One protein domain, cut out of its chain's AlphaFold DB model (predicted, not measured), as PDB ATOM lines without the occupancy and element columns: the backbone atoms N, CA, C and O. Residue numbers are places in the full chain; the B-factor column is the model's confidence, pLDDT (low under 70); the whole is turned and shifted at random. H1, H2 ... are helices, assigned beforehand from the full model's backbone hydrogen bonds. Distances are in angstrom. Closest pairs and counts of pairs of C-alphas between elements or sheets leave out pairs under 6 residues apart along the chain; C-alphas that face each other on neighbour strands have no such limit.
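AT A GLANCE: This is residues 14 to 74 of the 85 residues of the protein "SPOR domain-containing protein" of Bacillus sp. Soil768D1 (UniProt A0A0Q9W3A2). The model is an open, wide arc with an empty middle: helix H1 makes one end, the unnamed residues 33 to 59 swing round as a long bow, and helix H2 lies at the other end. The printed part has 61 residues with two named helices, H1 then H2, and no named strand; the class is all helix. It is extended, with a radius of gyration of the C-alphas of 19.6 A, and flat, spanning 48 by 45 by 19 A.

HOW THE PARTS SIT: H1, residues 14 to 32, and H2, residues 60 to 72, are apart. In both, every O i to N i+4 pair is within hydrogen-bond range. Residues 14 to 53 stand free, of which 14 to 32 belong to H1.

IN THESE COORDINATES: H1 runs 26.9 A from C-alpha 14 at (5.303, -10.538, 34.974) to C-alpha 32. H2 runs 18.3 A and ends with C-alpha 72 at (-9.129, 25.849, 31.577).

THE WHOLE: The two C-alphas farthest apart, of Asp 14 and Glu 44, are 49.8 A apart. The 27-residue link is long. The printed part has no cut. Its mean pLDDT is 75.2; residues 15, 30 and 32 to 47 are under 70.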
ATOM      1  N   ASP A  14       4.002  -9.989  34.591       70.81
ATOM      2  CA  ASP A  14       5.303 -10.538  34.974       70.81
ATOM      3  C   ASP A  14       6.460  -9.805  34.288       70.81
ATOM      4  O   ASP A  14       7.498  -9.557  34.903       70.81
ATOM      5  N   THR A  15       6.286  -9.409  33.026       69.94
ATOM      6  CA  THR A  15       7.279  -8.606  32.296       69.94
ATOM      7  C   THR A  15       7.394  -7.198  32.877       69.94
ATOM      8  O   THR A  15       8.504  -6.693  33.044       69.94
ATOM      9  N   TYR A  16       6.268  -6.575  33.238       71.75
ATOM     10  CA  TYR A  16       6.268  -5.260  33.888       71.75
ATOM     11  C   TYR A  16       6.993  -5.304  35.239       71.75
ATOM     12  O   TYR A  16       7.884  -4.490  35.489       71.75
ATOM     13  N   LYS A  17       6.681  -6.306  36.069       76.31
ATOM     14  CA  LYS A  17       7.303  -6.489  37.385       76.31
ATOM     15  C   LYS A  17       8.814  -6.716  37.284       76.31
ATOM     16  O   LYS A  17       9.576  -6.057  37.983       76.31
ATOM     17  N   LYS A  18       9.267  -7.558  36.347       77.38
ATOM     18  CA  LYS A  18      10.704  -7.795  36.101       77.38
ATOM     19  C   LYS A  18      11.452  -6.520  35.700       77.38
ATOM     20  O   LYS A  18      12.568  -6.291  36.169       77.38
ATOM     21  N   ASN A  19      10.849  -5.691  34.850       78.00
ATOM     22  CA  ASN A  19      11.449  -4.421  34.431       78.00
ATOM     23  C   ASN A  19      11.488  -3.403  35.581       78.00
ATOM     24  O   ASN A  19      12.477  -2.682  35.722       78.00
ATOM     25  N   PHE A  20      10.454  -3.383  36.424       76.00
ATOM     26  CA  PHE A  20      10.400  -2.546  37.620       76.00
ATOM     27  C   PHE A  20      11.494  -2.924  38.631       76.00
ATOM     28  O   PHE A  20      12.273  -2.065  39.045       76.00
ATOM     29  N   ASP A  21      11.636  -4.214  38.943       81.25
ATOM     30  CA  ASP A  21      12.657  -4.708  39.877       81.25
ATOM     31  C   ASP A  21      14.082  -4.401  39.389       81.25
ATOM     32  O   ASP A  21      14.956  -4.027  40.178       81.25
ATOM     33  N   LYS A  22      14.323  -4.514  38.075       84.94
ATOM     34  CA  LYS A  22      15.608  -4.151  37.461       84.94
ATOM     35  C   LYS A  22      15.923  -2.665  37.654       84.94
ATOM     36  O   LYS A  22      17.044  -2.331  38.031       84.94
ATOM     37  N   CYS A  23      14.935  -1.793  37.448       75.00
ATOM     38  CA  CYS A  23      15.072  -0.352  37.655       75.00
ATOM     39  C   CYS A  23      15.416  -0.021  39.119       75.00
ATOM     40  O   CYS A  23      16.406   0.665  39.392       75.00
ATOM     41  N   CYS A  24      14.677  -0.586  40.079       74.44
ATOM     42  CA  CYS A  24      14.920  -0.351  41.505       74.44
ATOM     43  C   CYS A  24      16.324  -0.781  41.953       74.44
ATOM     44  O   CYS A  24      16.965  -0.062  42.723       74.44
ATOM     45  N   LYS A  25      16.838  -1.907  41.441       80.94
ATOM     46  CA  LYS A  25      18.209  -2.357  41.731       80.94
ATOM     47  C   LYS A  25      19.252  -1.371  41.216       80.94
ATOM     48  O   LYS A  25      20.088  -0.928  41.995       80.94
ATOM     49  N   THR A  26      19.129  -0.932  39.963       72.75
ATOM     50  CA  THR A  26      20.080   0.027  39.371       72.75
ATOM     51  C   THR A  26      20.103   1.373  40.093       72.75
ATOM     52  O   THR A  26      21.171   1.944  40.301       72.75
ATOM     53  N   ILE A  27      18.944   1.869  40.540       78.81
ATOM     54  CA  ILE A  27      18.857   3.109  41.323       78.81
ATOM     55  C   ILE A  27      19.533   2.919  42.683       78.81
ATOM     56  O   ILE A  27      20.311   3.768  43.110       78.81
ATOM     57  N   THR A  28      19.283   1.789  43.344       75.44
ATOM     58  CA  THR A  28      19.892   1.482  44.643       75.44
ATOM     59  C   THR A  28      21.411   1.358  44.530       75.44
ATOM     60  O   THR A  28      22.127   1.922  45.350       75.44
ATOM     61  N   GLU A  29      21.921   0.700  43.489       72.12
ATOM     62  CA  GLU A  29      23.357   0.583  43.201       72.12
ATOM     63  C   GLU A  29      23.995   1.950  42.904       72.12
ATOM     64  O   GLU A  29      25.051   2.276  43.450       72.12
ATOM     65  N   THR A  30      23.315   2.786  42.111       68.38
ATOM     66  CA  THR A  30      23.772   4.143  41.761       68.38
ATOM     67  C   THR A  30      23.838   5.050  42.988       68.38
ATOM     68  O   THR A  30      24.778   5.825  43.136       68.38
ATOM     69  N   LEU A  31      22.866   4.945  43.896       70.75
ATOM     70  CA  LEU A  31      22.804   5.770  45.105       70.75
ATOM     71  C   LEU A  31      23.661   5.214  46.254       70.75
ATOM     72  O   LEU A  31      24.098   5.973  47.118       70.75
ATOM     73  N   SER A  32      23.927   3.905  46.269       67.50
ATOM     74  CA  SER A  32      24.803   3.252  47.252       67.50
ATOM     75  C   SER A  32      26.296   3.502  46.957       67.50
ATOM     76  O   SER A  32      27.134   3.477  47.863       67.50
ATOM     77  N   GLY A  33      26.640   3.846  45.711       58.31
ATOM     78  CA  GLY A  33      27.980   4.256  45.297       58.31
ATOM     79  C   GLY A  33      28.347   5.698  45.677       58.31
ATOM     80  O   GLY A  33      28.112   6.626  44.920       58.31
ATOM     81  N   LYS A  34      29.027   5.863  46.818       53.09
ATOM     82  CA  LYS A  34      29.980   6.951  47.150       53.09
ATOM     83  C   LYS A  34      29.528   8.413  46.928       53.09
ATOM     84  O   LYS A  34      29.743   9.030  45.893       53.09
ATOM     85  N   LYS A  35      29.115   9.014  48.048       55.78
ATOM     86  CA  LYS A  35      29.275  10.423  48.458       55.78
ATOM     87  C   LYS A  35      30.337  11.217  47.660       55.78
ATOM     88  O   LYS A  35      31.521  11.165  47.998       55.78
ATOM     89  N   VAL A  36      29.910  12.053  46.713       43.03
ATOM     90  CA  VAL A  36      30.701  13.217  46.279       43.03
ATOM     91  C   VAL A  36      30.422  14.339  47.272       43.03
ATOM     92  O   VAL A  36      29.346  14.931  47.297       43.03
ATOM     93  N   LYS A  37      31.385  14.584  48.165       50.00
ATOM     94  CA  LYS A  37      31.453  15.835  48.920       50.00
ATOM     95  C   LYS A  37      31.960  16.902  47.954       50.00
ATOM     96  O   LYS A  37      33.166  17.013  47.766       50.00
ATOM     97  N   GLU A  38      31.062  17.683  47.378       51.75
ATOM     98  CA  GLU A  38      31.417  19.002  46.863       51.75
ATOM     99  C   GLU A  38      30.892  20.032  47.862       51.75
ATOM    100  O   GLU A  38      29.707  20.056  48.181       51.75
ATOM    101  N   VAL A  39      31.800  20.821  48.433       57.75
ATOM    102  CA  VAL A  39      31.457  21.976  49.268       57.75
ATOM    103  C   VAL A  39      31.020  23.081  48.306       57.75
ATOM    104  O   VAL A  39      31.876  23.559  47.557       57.75
ATOM    105  N   PRO A  40      29.748  23.520  48.269       56.12
ATOM    106  CA  PRO A  40      29.409  24.638  47.413       56.12
ATOM    107  C   PRO A  40      29.850  25.939  48.095       56.12
ATOM    108  O   PRO A  40      29.412  26.278  49.195       56.12
ATOM    109  N   LYS A  41      30.748  26.650  47.403       57.28
ATOM    110  CA  LYS A  41      31.074  28.081  47.542       57.28
ATOM    111  C   LYS A  41      29.809  28.940  47.735       57.28
ATOM    112  O   LYS A  41      28.743  28.514  47.293       57.28
ATOM    113  N   PRO A  42      29.917  30.153  48.324       52.88
ATOM    114  CA  PRO A  42      28.762  30.985  48.658       52.88
ATOM    115  C   PRO A  42      27.914  31.216  47.405       52.88
ATOM    116  O   PRO A  42      28.367  31.835  46.444       52.88
ATOM    117  N   VAL A  43      26.711  30.645  47.390       57.03
ATOM    118  CA  VAL A  43      25.794  30.732  46.256       57.03
ATOM    119  C   VAL A  43      25.153  32.111  46.309       57.03
ATOM    120  O   VAL A  43      24.278  32.363  47.135       57.03
ATOM    121  N   GLU A  44      25.597  33.010  45.430       62.50
ATOM    122  CA  GLU A  44      24.800  34.168  45.031       62.50
ATOM    123  C   GLU A  44      23.373  33.691  44.760       62.50
ATOM    124  O   GLU A  44      23.162  32.769  43.967       62.50
ATOM    125  N   THR A  45      22.393  34.293  45.429       57.66
ATOM    126  CA  THR A  45      20.974  33.967  45.292       57.66
ATOM    127  C   THR A  45      20.473  34.377  43.908       57.66
ATOM    128  O   THR A  45      19.755  35.363  43.741       57.66
ATOM    129  N   LYS A  46      20.856  33.616  42.882       64.00
ATOM    130  CA  LYS A  46      20.191  33.615  41.584       64.00
ATOM    131  C   LYS A  46      18.751  33.216  41.873       64.00
ATOM    132  O   LYS A  46      18.524  32.156  42.446       64.00
ATOM    133  N   LYS A  47      17.778  34.070  41.542       68.50
ATOM    134  CA  LYS A  47      16.351  33.732  41.648       68.50
ATOM    135  C   LYS A  47      16.107  32.433  40.874       68.50
ATOM    136  O   LYS A  47      16.082  32.439  39.647       68.50
ATOM    137  N   VAL A  48      15.985  31.319  41.592       76.31
ATOM    138  CA  VAL A  48      15.760  29.998  41.003       76.31
ATOM    139  C   VAL A  48      14.284  29.908  40.638       76.31
ATOM    140  O   VAL A  48      13.426  29.851  41.515       76.31
ATOM    141  N   LEU A  49      13.980  29.921  39.341       77.44
ATOM    142  CA  LEU A  49      12.635  29.640  38.851       77.44
ATOM    143  C   LEU A  49      12.433  28.127  38.815       77.44
ATOM    144  O   LEU A  49      13.197  27.408  38.173       77.44
ATOM    145  N   GLN A  50      11.401  27.652  39.504       78.06
ATOM    146  CA  GLN A  50      11.015  26.246  39.519       78.06
ATOM    147  C   GLN A  50       9.779  26.063  38.635       78.06
ATOM    148  O   GLN A  50       8.844  26.859  38.695       78.06
ATOM    149  N   MET A  51       9.780  25.029  37.797       80.12
ATOM    150  CA  MET A  51       8.645  24.666  36.948       80.12
ATOM    151  C   MET A  51       8.314  23.193  37.138       80.12
ATOM    152  O   MET A  51       9.209  22.366  37.299       80.12
ATOM    153  N   VAL A  52       7.023  22.870  37.116       81.50
ATOM    154  CA  VAL A  52       6.548  21.491  37.224       81.50
ATOM    155  C   VAL A  52       6.375  20.931  35.819       81.50
ATOM    156  O   VAL A  52       5.559  21.429  35.043       81.50
ATOM    157  N   GLN A  53       7.146  19.897  35.486       86.06
ATOM    158  CA  GLN A  53       6.990  19.169  34.232       86.06
ATOM    159  C   GLN A  53       5.946  18.064  34.409       86.06
ATOM    160  O   GLN A  53       6.104  17.178  35.242       86.06
ATOM    161  N   VAL A  54       4.879  18.126  33.613       85.88
ATOM    162  CA  VAL A  54       3.757  17.174  33.691       85.88
ATOM    163  C   VAL A  54       3.990  15.945  32.798       85.88
ATOM    164  O   VAL A  54       3.438  14.882  33.060       85.88
ATOM    165  N   GLY A  55       4.831  16.065  31.763       85.00
ATOM    166  CA  GLY A  55       5.210  14.949  30.897       85.00
ATOM    167  C   GLY A  55       6.064  15.358  29.695       85.00
ATOM    168  O   GLY A  55       6.448  16.521  29.552       85.00
ATOM    169  N   ALA A  56       6.347  14.378  28.839       84.81
ATOM    170  CA  ALA A  56       6.882  14.543  27.492       84.81
ATOM    171  C   ALA A  56       6.040  13.660  26.562       84.81
ATOM    172  O   ALA A  56       5.810  12.490  26.872       84.81
ATOM    173  N   PHE A  57       5.539  14.227  25.467       84.88
ATOM    174  CA  PHE A  57       4.635  13.544  24.545       84.88
ATOM    175  C   PHE A  57       5.268  13.501  23.156       84.88
ATOM    176  O   PHE A  57       5.875  14.476  22.730       84.88
ATOM    177  N   SER A  58       5.125  12.372  22.462       82.38
ATOM    178  CA  SER A  58       5.472  12.263  21.037       82.38
ATOM    179  C   SER A  58       4.315  12.700  20.131       82.38
ATOM    180  O   SER A  58       4.532  13.016  18.968       82.38
ATOM    181  N   ASP A  59       3.088  12.716  20.666       84.00
ATOM    182  CA  ASP A  59       1.865  13.071  19.949       84.00
ATOM    183  C   ASP A  59       1.403  14.500  20.277       84.00
ATOM    184  O   ASP A  59       0.917  14.776  21.382       84.00
ATOM    185  N   GLU A  60       1.420  15.374  19.269       84.75
ATOM    186  CA  GLU A  60       0.987  16.782  19.366       84.75
ATOM    187  C   GLU A  60      -0.476  16.936  19.822       84.75
ATOM    188  O   GLU A  60      -0.869  17.884  20.501       84.75
ATOM    189  N   LYS A  61      -1.340  15.974  19.488       87.25
ATOM    190  CA  LYS A  61      -2.749  16.026  19.917       87.25
ATOM    191  C   LYS A  61      -2.886  15.879  21.432       87.25
ATOM    192  O   LYS A  61      -3.796  16.459  22.027       87.25
ATOM    193  N   ASN A  62      -2.007  15.095  22.054       84.81
ATOM    194  CA  ASN A  62      -2.100  14.797  23.475       84.81
ATOM    195  C   ASN A  62      -1.532  15.940  24.327       84.81
ATOM    196  O   ASN A  62      -2.156  16.332  25.315       84.81
ATOM    197  N   GLU A  63      -0.415  16.541  23.903       86.69
ATOM    198  CA  GLU A  63       0.146  17.719  24.579       86.69
ATOM    199  C   GLU A  63      -0.822  18.915  24.509       86.69
ATOM    200  O   GLU A  63      -1.047  19.589  25.517       86.69
ATOM    201  N   ALA A  64      -1.477  19.128  23.358       86.88
ATOM    202  CA  ALA A  64      -2.423  20.220  23.158       86.88
ATOM    203  C   ALA A  64      -3.680  20.052  24.022       86.88
ATOM    204  O   ALA A  64      -4.192  21.023  24.592       86.88
ATOM    205  N   LYS A  65      -4.166  18.812  24.166       91.50
ATOM    206  CA  LYS A  65      -5.304  18.499  25.033       91.50
ATOM    207  C   LYS A  65      -4.974  18.795  26.497       91.50
ATOM    208  O   LYS A  65      -5.731  19.514  27.150       91.50
ATOM    209  N   LEU A  66      -3.825  18.324  26.983       87.44
ATOM    210  CA  LEU A  66      -3.396  18.559  28.362       87.44
ATOM    211  C   LEU A  66      -3.140  20.049  28.635       87.44
ATOM    212  O   LEU A  66      -3.585  20.578  29.655       87.44
ATOM    213  N   ALA A  67      -2.491  20.754  27.706       87.62
ATOM    214  CA  ALA A  67      -2.276  22.194  27.814       87.62
ATOM    215  C   ALA A  67      -3.605  22.964  27.880       87.62
ATOM    216  O   ALA A  67      -3.734  23.918  28.648       87.62
ATOM    217  N   THR A  68      -4.611  22.533  27.114       91.19
ATOM    218  CA  THR A  68      -5.956  23.124  27.133       91.19
ATOM    219  C   THR A  68      -6.662  22.878  28.463       91.19
ATOM    220  O   THR A  68      -7.277  23.793  29.009       91.19
ATOM    221  N   GLU A  69      -6.568  21.669  29.016       90.19
ATOM    222  CA  GLU A  69      -7.148  21.351  30.325       90.19
ATOM    223  C   GLU A  69      -6.499  22.154  31.455       90.19
ATOM    224  O   GLU A  69      -7.204  22.680  32.318       90.19
ATOM    225  N   LEU A  70      -5.174  22.312  31.426       89.00
ATOM    226  CA  LEU A  70      -4.448  23.129  32.399       89.00
ATOM    227  C   LEU A  70      -4.835  24.607  32.295       89.00
ATOM    228  O   LEU A  70      -5.137  25.225  33.316       89.00
ATOM    229  N   LYS A  71      -4.937  25.146  31.074       90.44
ATOM    230  CA  LYS A  71      -5.398  26.523  30.844       90.44
ATOM    231  C   LYS A  71      -6.831  26.744  31.320       90.44
ATOM    232  O   LYS A  71      -7.100  27.748  31.969       90.44
ATOM    233  N   LYS A  72      -7.742  25.794  31.071       93.50
ATOM    234  CA  LYS A  72      -9.129  25.849  31.577       93.50
ATOM    235  C   LYS A  72      -9.195  25.887  33.104       93.50
ATOM    236  O   LYS A  72     -10.073  26.538  33.655       93.50
ATOM    237  N   LYS A  73      -8.268  25.208  33.779       90.06
ATOM    238  CA  LYS A  73      -8.148  25.213  35.244       90.06
ATOM    239  C   LYS A  73      -7.428  26.455  35.797       90.06
ATOM    240  O   LYS A  73      -7.259  26.552  37.004       90.06
ATOM    241  N   GLY A  74      -7.014  27.390  34.938       90.31
ATOM    242  CA  GLY A  74      -6.340  28.628  35.332       90.31
ATOM    243  C   GLY A  74      -4.818  28.517  35.460       90.31
ATOM    244  O   GLY A  74      -4.187  29.445  35.961       90.31
TER     245      GLY A  74